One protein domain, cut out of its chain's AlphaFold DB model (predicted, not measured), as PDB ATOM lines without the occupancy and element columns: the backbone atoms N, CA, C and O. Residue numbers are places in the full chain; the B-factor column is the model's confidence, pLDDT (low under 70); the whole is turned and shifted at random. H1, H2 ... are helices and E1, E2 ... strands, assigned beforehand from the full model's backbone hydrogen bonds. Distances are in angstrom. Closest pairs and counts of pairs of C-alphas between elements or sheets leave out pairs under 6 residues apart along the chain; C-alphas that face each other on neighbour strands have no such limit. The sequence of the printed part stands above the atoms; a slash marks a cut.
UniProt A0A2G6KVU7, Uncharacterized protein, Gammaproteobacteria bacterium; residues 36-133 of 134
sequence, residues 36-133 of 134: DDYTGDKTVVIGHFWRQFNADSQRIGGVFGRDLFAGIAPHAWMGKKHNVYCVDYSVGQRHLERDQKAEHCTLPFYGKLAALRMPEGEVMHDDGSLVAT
ATOM      1  N   ASP A  36     -29.640  -7.961 112.978       93.94
ATOM      2  CA  ASP A  36     -28.587  -8.676 112.251       93.94
ATOM      3  C   ASP A  36     -29.164  -9.689 111.259       93.94
ATOM      4  O   ASP A  36     -28.539  -9.960 110.237       93.94
ATOM      5  N   ASP A  37     -30.388 -10.170 111.498       94.25
ATOM      6  CA  ASP A  37     -31.119 -11.101 110.639       94.25
ATOM      7  C   ASP A  37     -32.281 -10.469 109.869       94.25
ATOM      8  O   ASP A  37     -32.911 -11.131 109.039       94.25
ATOM      9  N   TYR A  38     -32.551  -9.179 110.074       94.75
ATOM     10  CA  TYR A  38     -33.641  -8.490 109.397       94.75
ATOM     11  C   TYR A  38     -33.376  -8.338 107.893       94.75
ATOM     12  O   TYR A  38     -32.399  -7.724 107.461       94.75
ATOM     13  N   THR A  39     -34.282  -8.884 107.078       96.62
ATOM     14  CA  THR A  39     -34.208  -8.866 105.604       96.62
ATOM     15  C   THR A  39     -35.326  -8.058 104.944       96.62
ATOM     16  O   THR A  39     -35.340  -7.928 103.717       96.62
ATOM     17  N   GLY A  40     -36.260  -7.509 105.725       96.25
ATOM     18  CA  GLY A  40     -37.374  -6.721 105.204       96.25
ATOM     19  C   GLY A  40     -36.919  -5.409 104.562       96.25
ATOM     20  O   GLY A  40     -35.873  -4.863 104.902       96.25
ATOM     21  N   ASP A  41     -37.714  -4.892 103.626       96.69
ATOM     22  CA  ASP A  41     -37.421  -3.631 102.923       96.69
ATOM     23  C   ASP A  41     -37.871  -2.384 103.693       96.69
ATOM     24  O   ASP A  41     -37.581  -1.260 103.292       96.69
ATOM     25  N   LYS A  42     -38.627  -2.556 104.780       95.50
ATOM     26  CA  LYS A  42     -39.192  -1.435 105.531       95.50
ATOM     27  C   LYS A  42     -38.179  -0.893 106.528       95.50
ATOM     28  O   LYS A  42     -37.513  -1.655 107.218       95.50
ATOM     29  N   THR A  43     -38.119   0.428 106.634       95.25
ATOM     30  CA  THR A  43     -37.422   1.093 107.732       95.25
ATOM     31  C   THR A  43     -38.086   0.738 109.059       95.25
ATOM     32  O   THR A  43     -39.303   0.878 109.199       95.25
ATOM     33  N   VAL A  44     -37.290   0.304 110.034       94.69
ATOM     34  CA  VAL A  44     -37.750  -0.007 111.388       94.69
ATOM     35  C   VAL A  44     -37.053   0.907 112.382       94.69
ATOM     36  O   VAL A  44     -35.835   0.867 112.539       94.69
ATOM     37  N   VAL A  45     -37.838   1.715 113.089       94.44
ATOM     38  CA  VAL A  45     -37.348   2.529 114.203       94.44
ATOM     39  C   VAL A  45     -37.704   1.819 115.499       94.44
ATOM     40  O   VAL A  45     -38.864   1.479 115.728       94.44
ATOM     41  N   ILE A  46     -36.705   1.590 116.343       92.31
ATOM     42  CA  ILE A  46     -36.862   0.927 117.634       92.31
ATOM     43  C   ILE A  46     -36.478   1.840 118.790       92.31
ATOM     44  O   ILE A  46     -35.549   2.646 118.709       92.31
ATOM     45  N   GLY A  47     -37.177   1.654 119.903       87.06
ATOM     46  CA  GLY A  47     -36.773   2.138 121.219       87.06
ATOM     47  C   GLY A  47     -36.614   0.968 122.188       87.06
ATOM     48  O   GLY A  47     -36.842  -0.179 121.806       87.06
ATOM     49  N   HIS A  48     -36.273   1.260 123.446       82.81
ATOM     50  CA  HIS A  48     -36.229   0.296 124.556       82.81
ATOM     51  C   HIS A  48     -34.992  -0.628 124.610       82.81
ATOM     52  O   HIS A  48     -35.030  -1.714 125.195       82.81
ATOM     53  N   PHE A  49     -33.865  -0.190 124.048       86.88
ATOM     54  CA  PHE A  49     -32.605  -0.944 124.061       86.88
ATOM     55  C   PHE A  49     -31.454  -0.220 124.760       86.88
ATOM     56  O   PHE A  49     -30.390  -0.815 124.902       86.88
ATOM     57  N   TRP A  50     -31.681   1.004 125.252       87.06
ATOM     58  CA  TRP A  50     -30.707   1.777 126.024       87.06
ATOM     59  C   TRP A  50     -29.373   1.915 125.284       87.06
ATOM     60  O   TRP A  50     -28.316   1.497 125.761       87.06
ATOM     61  N   ARG A  51     -29.428   2.489 124.078       89.81
ATOM     62  CA  ARG A  51     -28.234   2.782 123.291       89.81
ATOM     63  C   ARG A  51     -27.370   3.794 124.032       89.81
ATOM     64  O   ARG A  51     -27.871   4.753 124.628       89.81
ATOM     65  N   GLN A  52     -26.065   3.579 123.989       85.88
ATOM     66  CA  GLN A  52     -25.103   4.517 124.548       85.88
ATOM     67  C   GLN A  52     -24.883   5.682 123.592       85.88
ATOM     68  O   GLN A  52     -24.740   5.485 122.388       85.88
ATOM     69  N   PHE A  53     -24.860   6.897 124.138       84.94
ATOM     70  CA  PHE A  53     -24.627   8.103 123.346       84.94
ATOM     71  C   PHE A  53     -23.134   8.414 123.161       84.94
ATOM     72  O   PHE A  53     -22.747   8.867 122.094       84.94
ATOM     73  N   ASN A  54     -22.288   8.134 124.160       76.56
ATOM     74  CA  ASN A  54     -20.840   8.381 124.106       76.56
ATOM     75  C   ASN A  54     -20.063   7.105 124.456       76.56
ATOM     76  O   ASN A  54     -20.487   6.365 125.341       76.56
ATOM     77  N   ALA A  55     -18.896   6.884 123.841       62.12
ATOM     78  CA  ALA A  55     -18.005   5.772 124.200       62.12
ATOM     79  C   ALA A  55     -17.556   5.835 125.676       62.12
ATOM     80  O   ALA A  55     -17.460   4.809 126.342       62.12
ATOM     81  N   ASP A  56     -17.397   7.053 126.204       59.03
ATOM     82  CA  ASP A  56     -17.072   7.321 127.611       59.03
ATOM     83  C   ASP A  56     -18.308   7.425 128.515       59.03
ATOM     84  O   ASP A  56     -18.185   7.795 129.685       59.03
ATOM     85  N   SER A  57     -19.518   7.146 128.001       58.03
ATOM     86  CA  SER A  57     -20.706   7.114 128.854       58.03
ATOM     87  C   SER A  57     -20.556   5.966 129.845       58.03
ATOM     88  O   SER A  57     -20.828   4.801 129.550       58.03
ATOM     89  N   GLN A  58     -20.065   6.300 131.041       54.81
ATOM     90  CA  GLN A  58     -20.016   5.372 132.150       54.81
ATOM     91  C   GLN A  58     -21.440   4.878 132.345       54.81
ATOM     92  O   GLN A  58     -22.337   5.636 132.723       54.81
ATOM     93  N   ARG A  59     -21.663   3.598 132.033       58.09
ATOM     94  CA  ARG A  59     -22.887   2.915 132.432       58.09
ATOM     95  C   ARG A  59     -23.019   3.186 133.910       58.09
ATOM     96  O   ARG A  59     -22.113   2.816 134.655       58.09
ATOM     97  N   ILE A  60     -24.108   3.819 134.331       51.47
ATOM     98  CA  ILE A  60     -24.442   3.828 135.750       51.47
ATOM     99  C   ILE A  60     -24.453   2.348 136.176       51.47
ATOM    100  O   ILE A  60     -25.142   1.509 135.588       51.47
ATOM    101  N   GLY A  61     -23.492   2.029 137.046       45.03
ATOM    102  CA  GLY A  61     -22.633   0.844 136.954       45.03
ATOM    103  C   GLY A  61     -23.328  -0.503 136.934       45.03
ATOM    104  O   GLY A  61     -24.130  -0.787 137.807       45.03
ATOM    105  N   GLY A  62     -22.982  -1.381 135.986       48.56
ATOM    106  CA  GLY A  62     -23.324  -2.815 136.040       48.56
ATOM    107  C   GLY A  62     -24.822  -3.169 136.111       48.56
ATOM    108  O   GLY A  62     -25.173  -4.348 136.076       48.56
ATOM    109  N   VAL A  63     -25.725  -2.183 136.171       55.53
ATOM    110  CA  VAL A  63     -27.161  -2.380 136.394       55.53
ATOM    111  C   VAL A  63     -27.844  -2.912 135.136       55.53
ATOM    112  O   VAL A  63     -28.908  -3.503 135.240       55.53
ATOM    113  N   PHE A  64     -27.248  -2.806 133.948       63.19
ATOM    114  CA  PHE A  64     -27.988  -3.053 132.698       63.19
ATOM    115  C   PHE A  64     -27.475  -4.229 131.855       63.19
ATOM    116  O   PHE A  64     -28.106  -4.591 130.866       63.19
ATOM    117  N   GLY A  65     -26.418  -4.919 132.299       71.62
ATOM    118  CA  GLY A  65     -25.899  -6.117 131.631       71.62
ATOM    119  C   GLY A  65     -24.942  -5.804 130.481       71.62
ATOM    120  O   GLY A  65     -24.216  -4.818 130.541       71.62
ATOM    121  N   ARG A  66     -24.887  -6.659 129.456       80.44
ATOM    122  CA  ARG A  66     -23.988  -6.514 128.291       80.44
ATOM    123  C   ARG A  66     -24.370  -5.346 127.387       80.44
ATOM    124  O   ARG A  66     -25.486  -4.839 127.454       80.44
ATOM    125  N   ASP A  67     -23.418  -4.867 126.593       83.50
ATOM    126  CA  ASP A  67     -23.698  -3.865 125.565       83.50
ATOM    127  C   ASP A  67     -24.159  -4.531 124.279       83.50
ATOM    128  O   ASP A  67     -23.393  -5.232 123.627       83.50
ATOM    129  N   LEU A  68     -25.437  -4.326 123.960       87.44
ATOM    130  CA  LEU A  68     -26.061  -4.855 122.755       87.44
ATOM    131  C   LEU A  68     -25.598  -4.099 121.501       87.44
ATOM    132  O   LEU A  68     -25.689  -4.640 120.406       87.44
ATOM    133  N   PHE A  69     -25.090  -2.873 121.661       90.25
ATOM    134  CA  PHE A  69     -24.592  -2.034 120.571       90.25
ATOM    135  C   PHE A  69     -23.063  -1.952 120.553       90.25
ATOM    136  O   PHE A  69     -22.508  -1.035 119.947       90.25
ATOM    137  N   ALA A  70     -22.371  -2.894 121.201       86.62
ATOM    138  CA  ALA A  70     -20.915  -2.902 121.253       86.62
ATOM    139  C   ALA A  70     -20.320  -2.848 119.833       86.62
ATOM    140  O   ALA A  70     -20.593  -3.709 119.000       86.62
ATOM    141  N   GLY A  71     -19.510  -1.822 119.560       88.00
ATOM    142  CA  GLY A  71     -18.901  -1.601 118.241       88.00
ATOM    143  C   GLY A  71     -19.804  -0.916 117.205       88.00
ATOM    144  O   GLY A  71     -19.359  -0.690 116.082       88.00
ATOM    145  N   ILE A  72     -21.035  -0.538 117.560       91.50
ATOM    146  CA  ILE A  72     -21.967   0.188 116.691       91.50
ATOM    147  C   ILE A  72     -22.018   1.654 117.131       91.50
ATOM    148  O   ILE A  72     -22.428   1.965 118.248       91.50
ATOM    149  N   ALA A  73     -21.641   2.577 116.241       91.56
ATOM    150  CA  ALA A  73     -21.658   4.009 116.549       91.56
ATOM    151  C   ALA A  73     -23.076   4.491 116.932       91.56
ATOM    152  O   ALA A  73     -24.039   3.986 116.356       91.56
ATOM    153  N   PRO A  74     -23.246   5.480 117.831       91.19
ATOM    154  CA  PRO A  74     -24.548   5.890 118.382       91.19
ATOM    155  C   PRO A  74     -25.601   6.339 117.363       91.19
ATOM    156  O   PRO A  74     -26.789   6.228 117.635       91.19
ATOM    157  N   HIS A  75     -25.196   6.807 116.183       94.25
ATOM    158  CA  HIS A  75     -26.115   7.257 115.127       94.25
ATOM    159  C   HIS A  75     -26.125   6.338 113.904       94.25
ATOM    160  O   HIS A  75     -26.779   6.652 112.917       94.25
ATOM    161  N   ALA A  76     -25.433   5.198 113.958       94.94
ATOM    162  CA  ALA A  76     -25.383   4.265 112.839       94.94
ATOM    163  C   ALA A  76     -26.719   3.537 112.635       94.94
ATOM    164  O   ALA A  76     -27.371   3.118 113.600       94.94
ATOM    165  N   TRP A  77     -27.078   3.344 111.369       96.19
ATOM    166  CA  TRP A  77     -28.144   2.446 110.941       96.19
ATOM    167  C   TRP A  77     -27.649   0.998 110.910       96.19
ATOM    168  O   TRP A  77     -26.532   0.712 110.473       96.19
ATOM    169  N   MET A  78     -28.493   0.084 111.375       96.06
ATOM    170  CA  MET A  78     -28.195  -1.334 111.577       96.06
ATOM    171  C   MET A  78     -28.987  -2.224 110.614       96.06
ATOM    172  O   MET A  78     -29.880  -1.774 109.886       96.06
ATOM    173  N   GLY A  79     -28.670  -3.516 110.666       95.12
ATOM    174  CA  GLY A  79     -29.279  -4.565 109.861       95.12
ATOM    175  C   GLY A  79     -28.719  -4.650 108.444       95.12
ATOM    176  O   GLY A  79     -28.034  -3.746 107.967       95.12
ATOM    177  N   LYS A  80     -29.021  -5.756 107.754       95.19
ATOM    178  CA  LYS A  80     -28.406  -6.115 106.457       95.19
ATOM    179  C   LYS A  80     -28.610  -5.067 105.359       95.19
ATOM    180  O   LYS A  80     -27.824  -5.000 104.422       95.19
ATOM    181  N   LYS A  81     -29.684  -4.283 105.460       96.50
ATOM    182  CA  LYS A  81     -30.057  -3.227 104.509       96.50
ATOM    183  C   LYS A  81     -29.861  -1.814 105.074       96.50
ATOM    184  O   LYS A  81     -30.366  -0.873 104.477       96.50
ATOM    185  N   HIS A  82     -29.181  -1.667 106.216       95.88
ATOM    186  CA  HIS A  82     -29.006  -0.389 106.920       95.88
ATOM    187  C   HIS A  82     -30.326   0.370 107.129       95.88
ATOM    188  O   HIS A  82     -30.413   1.577 106.933       95.88
ATOM    189  N   ASN A  83     -31.380  -0.355 107.510       96.38
ATOM    190  CA  ASN A  83     -32.743   0.167 107.621       96.38
ATOM    191  C   ASN A  83     -33.367  -0.033 109.011       96.38
ATOM    192  O   ASN A  83     -34.564   0.202 109.179       96.38
ATOM    193  N   VAL A  84     -32.576  -0.421 110.016       96.19
ATOM    194  CA  VAL A  84     -33.009  -0.470 111.417       96.19
ATOM    195  C   VAL A  84     -32.300   0.615 112.221       96.19
ATOM    196  O   VAL A  84     -31.074   0.680 112.232       96.19
ATOM    197  N   TYR A  85     -33.053   1.450 112.929       96.12
ATOM    198  CA  TYR A  85     -32.505   2.562 113.705       96.12
ATOM    199  C   TYR A  85     -32.985   2.537 115.154       96.12
ATOM    200  O   TYR A  85     -34.186   2.474 115.408       96.12
ATOM    201  N   CYS A  86     -32.061   2.638 116.114       94.94
ATOM    202  CA  CYS A  86     -32.411   2.789 117.524       94.94
ATOM    203  C   CYS A  86     -32.351   4.262 117.950       94.94
ATOM    204  O   CYS A  86     -31.277   4.863 117.934       94.94
ATOM    205  N   VAL A  87     -33.505   4.813 118.351       95.38
ATOM    206  CA  VAL A  87     -33.669   6.212 118.805       95.38
ATOM    207  C   VAL A  87     -33.619   6.365 120.335       95.38
ATOM    208  O   VAL A  87     -33.692   7.470 120.864       95.38
ATOM    209  N   ASP A  88     -33.494   5.260 121.070       92.62
ATOM    210  CA  ASP A  88     -33.425   5.261 122.534       92.62
ATOM    211  C   ASP A  88     -31.980   5.391 123.019       92.62
ATOM    212  O   ASP A  88     -31.255   4.401 123.076       92.62
ATOM    213  N   TYR A  89     -31.594   6.599 123.432       92.00
ATOM    214  CA  TYR A  89     -30.281   6.904 124.005       92.00
ATOM    215  C   TYR A  89     -30.268   6.798 125.533       92.00
ATOM    216  O   TYR A  89     -29.831   7.711 126.239       92.00
ATOM    217  N   SER A  90     -30.772   5.677 126.053       88.88
ATOM    218  CA  SER A  90     -30.807   5.374 127.489       88.88
ATOM    219  C   SER A  90     -31.626   6.391 128.291       88.88
ATOM    220  O   SER A  90     -31.185   6.904 129.320       88.88
ATOM    221  N   VAL A  91     -32.860   6.671 127.859       87.56
ATOM    222  CA  VAL A  91     -33.741   7.630 128.562       87.56
ATOM    223  C   VAL A  91     -34.035   7.223 130.015       87.56
ATOM    224  O   VAL A  91     -34.200   8.076 130.887       87.56
ATOM    225  N   GLY A  92     -34.038   5.921 130.316       84.69
ATOM    226  CA  GLY A  92     -34.159   5.439 131.693       84.69
ATOM    227  C   GLY A  92     -32.951   5.809 132.558       84.69
ATOM    228  O   GLY A  92     -33.122   6.166 133.721       84.69
ATOM    229  N   GLN A  93     -31.742   5.830 131.986       82.06
ATOM    230  CA  GLN A  93     -30.558   6.349 132.670       82.06
ATOM    231  C   GLN A  93     -30.712   7.846 132.951       82.06
ATOM    232  O   GLN A  93     -30.440   8.281 134.064       82.06
ATOM    233  N   ARG A  94     -31.237   8.622 131.991       83.75
ATOM    234  CA  ARG A  94     -31.538  10.048 132.200       83.75
ATOM    235  C   ARG A  94     -32.500  10.271 133.373       83.75
ATOM    236  O   ARG A  94     -32.339  11.245 134.103       83.75
ATOM    237  N   HIS A  95     -33.496   9.407 133.560       85.00
ATOM    238  CA  HIS A  95     -34.396   9.488 134.714       85.00
ATOM    239  C   HIS A  95     -33.661   9.225 136.034       85.00
ATOM    240  O   HIS A  95     -33.762  10.048 136.938       85.00
ATOM    241  N   LEU A  96     -32.862   8.157 136.116       80.69
ATOM    242  CA  LEU A  96     -32.060   7.861 137.309       80.69
ATOM    243  C   LEU A  96     -31.067   8.984 137.629       80.69
ATOM    244  O   LEU A  96     -30.896   9.345 138.787       80.69
ATOM    245  N   GLU A  97     -30.443   9.563 136.601       80.56
ATOM    246  CA  GLU A  97     -29.572  10.728 136.748       80.56
ATOM    247  C   GLU A  97     -30.337  11.914 137.329       80.56
ATOM    248  O   GLU A  97     -29.811  12.596 138.194       80.56
ATOM    249  N   ARG A  98     -31.577  12.174 136.903       80.94
ATOM    250  CA  ARG A  98     -32.388  13.257 137.483       80.94
ATOM    251  C   ARG A  98     -32.723  12.996 138.950       80.94
ATOM    252  O   ARG A  98     -32.564  13.904 139.754       80.94
ATOM    253  N   ASP A  99     -33.112  11.771 139.291       79.62
ATOM    254  CA  ASP A  99     -33.478  11.400 140.663       79.62
ATOM    255  C   ASP A  99     -32.275  11.457 141.622       79.62
ATOM    256  O   ASP A  99     -32.411  11.853 142.777       79.62
ATOM    257  N   GLN A 100     -31.080  11.085 141.147       71.88
ATOM    258  CA  GLN A 100     -29.835  11.140 141.926       71.88
ATOM    259  C   GLN A 100     -29.247  12.554 142.018       71.88
ATOM    260  O   GLN A 100     -28.503  12.856 142.953       71.88
ATOM    261  N   LYS A 101     -29.562  13.435 141.062       64.19
ATOM    262  CA  LYS A 101     -29.126  14.835 141.052       64.19
ATOM    263  C   LYS A 101     -30.054  15.688 141.921       64.19
ATOM    264  O   LYS A 101     -30.781  16.544 141.425       64.19
ATOM    265  N   ALA A 102     -29.973  15.491 143.236       53.31
ATOM    266  CA  ALA A 102     -30.456  16.463 144.210       53.31
ATOM    267  C   ALA A 102     -29.692  17.793 144.021       53.31
ATOM    268  O   ALA A 102     -28.498  17.865 144.298       53.31
ATOM    269  N   GLU A 103     -30.379  18.793 143.458       53.31
ATOM    270  CA  GLU A 103     -30.119  20.249 143.370       53.31
ATOM    271  C   GLU A 103     -28.743  20.798 142.905       53.31
ATOM    272  O   GLU A 103     -28.691  21.949 142.471       53.31
ATOM    273  N   HIS A 104     -27.632  20.049 142.920       50.50
ATOM    274  CA  HIS A 104     -26.279  20.637 142.819       50.50
ATOM    275  C   HIS A 104     -25.291  19.931 141.876       50.50
ATOM    276  O   HIS A 104     -24.106  20.259 141.857       50.50
ATOM    277  N   CYS A 105     -25.733  18.973 141.063       49.06
ATOM    278  CA  CYS A 105     -24.825  18.271 140.157       49.06
ATOM    279  C   CYS A 105     -24.761  18.939 138.773       49.06
ATOM    280  O   CYS A 105     -25.711  18.874 137.993       49.06
ATOM    281  N   THR A 106     -23.610  19.533 138.452       54.91
ATOM    282  CA  THR A 106     -23.295  20.206 137.176       54.91
ATOM    283  C   THR A 106     -22.742  19.271 136.093       54.91
ATOM    284  O   THR A 106     -22.404  19.728 135.002       54.91
ATOM    285  N   LEU A 107     -22.634  17.962 136.361       56.12
ATOM    286  CA  LEU A 107     -22.134  16.994 135.380       56.12
ATOM    287  C   LEU A 107     -23.131  16.818 134.219       56.12
ATOM    288  O   LEU A 107     -24.345  16.832 134.462       56.12
ATOM    289  N   PRO A 108     -22.661  16.602 132.974       69.62
ATOM    290  CA  PRO A 108     -23.540  16.339 131.840       69.62
ATOM    291  C   PRO A 108     -24.388  15.084 132.087       69.62
ATOM    292  O   PRO A 108     -24.022  14.195 132.855       69.62
ATOM    293  N   PHE A 109     -25.571  15.029 131.480       78.94
ATOM    294  CA  PHE A 109     -26.349  13.795 131.444       78.94
ATOM    295  C   PHE A 109     -25.746  12.845 130.410       78.94
ATOM    296  O   PHE A 109     -25.440  13.275 129.297       78.94
ATOM    297  N   TYR A 110     -25.587  11.569 130.756       80.56
ATOM    298  CA  TYR A 110     -25.052  10.584 129.814       80.56
ATOM    299  C   TYR A 110     -26.159   9.995 128.937       80.56
ATOM    300  O   TYR A 110     -25.934   9.743 127.753       80.56
ATOM    301  N   GLY A 111     -27.360   9.805 129.496       84.69
ATOM    302  CA  GLY A 111     -28.547   9.504 128.697       84.69
ATOM    303  C   GLY A 111     -29.007  10.745 127.929       84.69
ATOM    304  O   GLY A 111     -28.937  11.856 128.460       84.69
ATOM    305  N   LYS A 112     -29.521  10.588 126.707       88.38
ATOM    306  CA  LYS A 112     -30.064  11.690 125.894       88.38
ATOM    307  C   LYS A 112     -31.521  11.468 125.508       88.38
ATOM    308  O   LYS A 112     -31.979  10.336 125.372       88.38
ATOM    309  N   LEU A 113     -32.248  12.572 125.349       91.88
ATOM    310  CA  LEU A 113     -33.537  12.556 124.668       91.88
ATOM    311  C   LEU A 113     -33.284  12.911 123.207       91.88
ATOM    312  O   LEU A 113     -32.523  13.833 122.923       91.88
ATOM    313  N   ALA A 114     -33.927  12.185 122.301       93.94
ATOM    314  CA  ALA A 114     -33.770  12.408 120.877       93.94
ATOM    315  C   ALA A 114     -35.073  12.148 120.123       93.94
ATOM    316  O   ALA A 114     -35.896  11.330 120.539       93.94
ATOM    317  N   ALA A 115     -35.224  12.819 118.987       95.75
ATOM    318  CA  ALA A 115     -36.273  12.569 118.013       95.75
ATOM    319  C   ALA A 115     -35.640  12.335 116.639       95.75
ATOM    320  O   ALA A 115     -34.888  13.177 116.147       95.75
ATOM    321  N   LEU A 116     -35.954  11.192 116.025       96.81
ATOM    322  CA  LEU A 116     -35.626  10.925 114.627       96.81
ATOM    323  C   LEU A 116     -36.660  11.624 113.738       96.81
ATOM    324  O   LEU A 116     -37.861  11.385 113.874       96.81
ATOM    325  N   ARG A 117     -36.188  12.473 112.830       96.38
ATOM    326  CA  ARG A 117     -36.991  13.199 111.848       96.38
ATOM    327  C   ARG A 117     -36.971  12.433 110.533       96.38
ATOM    328  O   ARG A 117     -35.912  12.205 109.949       96.38
ATOM    329  N   MET A 118     -38.150  11.990 110.119       92.06
ATOM    330  CA  MET A 118     -38.368  11.256 108.879       92.06
ATOM    331  C   MET A 118     -39.308  12.083 107.992       92.06
ATOM    332  O   MET A 118     -40.362  12.492 108.489       92.06
ATOM    333  N   PRO A 119     -39.006  12.258 106.692       93.56
ATOM    334  CA  PRO A 119     -37.966  11.573 105.913       93.56
ATOM    335  C   PRO A 119     -36.578  12.245 105.925       93.56
ATOM    336  O   PRO A 119     -35.707  11.833 105.160       93.56
ATOM    337  N   GLU A 120     -36.361  13.270 106.748       94.88
ATOM    338  CA  GLU A 120     -35.169  14.127 106.705       94.88
ATOM    339  C   GLU A 120     -33.859  13.408 107.057       94.88
ATOM    340  O   GLU A 120     -32.796  13.862 106.649       94.88
ATOM    341  N   GLY A 121     -33.911  12.287 107.782       94.88
ATOM    342  CA  GLY A 121     -32.712  11.521 108.136       94.88
ATOM    343  C   GLY A 121     -31.881  12.174 109.235       94.88
ATOM    344  O   GLY A 121     -30.688  11.900 109.365       94.88
ATOM    345  N   GLU A 122     -32.512  13.019 110.044       97.56
ATOM    346  CA  GLU A 122     -31.859  13.806 111.084       97.56
ATOM    347  C   GLU A 122     -32.312  13.375 112.474       97.56
ATOM    348  O   GLU A 122     -33.472  13.034 112.701       97.56
ATOM    349  N   VAL A 123     -31.410  13.464 113.443       97.12
ATOM    350  CA  VAL A 123     -31.715  13.245 114.856       97.12
ATOM    351  C   VAL A 123     -31.525  14.554 115.593       97.12
ATOM    352  O   VAL A 123     -30.411  15.071 115.657       97.12
ATOM    353  N   MET A 124     -32.616  15.067 116.154       96.88
ATOM    354  CA  MET A 124     -32.611  16.229 117.038       96.88
ATOM    355  C   MET A 124     -32.475  15.758 118.485       96.88
ATOM    356  O   MET A 124     -33.285  14.947 118.936       96.88
ATOM    357  N   HIS A 125     -31.486  16.272 119.213       93.81
ATOM    358  CA  HIS A 125     -31.276  16.000 120.641       93.81
ATOM    359  C   HIS A 125     -31.869  17.101 121.529       93.81
ATOM    360  O   HIS A 125     -32.176  18.197 121.063       93.81
ATOM    361  N   ASP A 126     -32.007  16.838 122.831       91.50
ATOM    362  CA  ASP A 126     -32.538  17.806 123.805       91.50
ATOM    363  C   ASP A 126     -31.672  19.048 124.035       91.50
ATOM    364  O   ASP A 126     -32.174  20.050 124.536       91.50
ATOM    365  N   ASP A 127     -30.396  19.003 123.661       90.19
ATOM    366  CA  ASP A 127     -29.503  20.168 123.660       90.19
ATOM    367  C   ASP A 127     -29.598  21.000 122.368       90.19
ATOM    368  O   ASP A 127     -28.833  21.944 122.184       90.19
ATOM    369  N   GLY A 128     -30.525  20.654 121.467       92.62
ATOM    370  CA  GLY A 128     -30.706  21.306 120.173       92.62
ATOM    371  C   GLY A 128     -29.680  20.891 119.118       92.62
ATOM    372  O   GLY A 128     -29.721  21.415 118.005       92.62
ATOM    373  N   SER A 129     -28.767  19.963 119.431       93.31
ATOM    374  CA  SER A 129     -27.849  19.426 118.428       93.31
ATOM    375  C   SER A 129     -28.597  18.571 117.405       93.31
ATOM    376  O   SER A 129     -29.499  17.799 117.742       93.31
ATOM    377  N   LEU A 130     -28.195  18.714 116.144       96.38
ATOM    378  CA  LEU A 130     -28.771  18.016 115.004       96.38
ATOM    379  C   LEU A 130     -27.696  17.145 114.354       96.38
ATOM    380  O   LEU A 130     -26.593  17.619 114.083       96.38
ATOM    381  N   VAL A 131     -28.014  15.873 114.112       95.94
ATOM    382  CA  VAL A 131     -27.085  14.903 113.516       95.94
ATOM    383  C   VAL A 131     -27.738  14.247 112.305       95.94
ATOM    384  O   VAL A 131     -28.780  13.611 112.449       95.94
ATOM    385  N   ALA A 132     -27.124  14.377 111.128       96.38
ATOM    386  CA  ALA A 132     -27.516  13.626 109.935       96.38
ATOM    387  C   ALA A 132     -27.123  12.147 110.081       96.38
ATOM    388  O   ALA A 132     -26.078  11.831 110.653       96.38
ATOM    389  N   THR A 133     -27.963  11.241 109.584       93.81
ATOM    390  CA  THR A 133     -27.793   9.793 109.783       93.81
ATOM    391  C   THR A 133     -27.666   8.982 108.493       93.81
ATOM    392  O   THR A 133     -27.262   7.821 108.576       93.81
TER     393      THR A 133
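This is residues 36 to 133 of the 134 residues of an uncharacterized protein of Gammaproteobacteria bacterium (UniProt A0A2G6KVU7). This domain has little regular structure: loops make most of it, with a small three-strand sheet along one side, a two-strand pair, E1 and E2, apart from it, and helix H1 toward one end, where residues 99 to 104 stick out. The 98 printed residues run E1 E2 H1 E3 E4 E5, a mixed class with 27 residues in named elements. The whole is compact, radius of gyration of the C-alphas 14.5 A, and spans 47 by 30 by 19 A.

Look first at the meander, antiparallel strands in a row: E3, residues 114 to 117, E4, residues 122 to 125, and E5, residues 130 to 132. In hairpin E3 and E4, N 115 and O 124 are 2.9 A apart; in hairpin E4 and E5, N 123 and O 131 are 2.8 A apart. E1, residues 44 to 46, and E2, residues 84 to 86, are parallel, N 46 and O 85 2.8 A apart. H1, residues 91 to 100, is not on the meander's sheet; its every O i to N i+4 pair is within hydrogen-bond range.

Find C-alpha 44 at (-37.750, -0.007, 111.388), where E1 begins. H1 runs 14.4 A from C-alpha 91; E5 ends at C-alpha 132, (-27.516, 13.626, 109.935).

The printed part has no cut; links E1 to E2 and H1 to E3 are long. Residues 55 to 64 and 101 to 108 have pLDDT under 70.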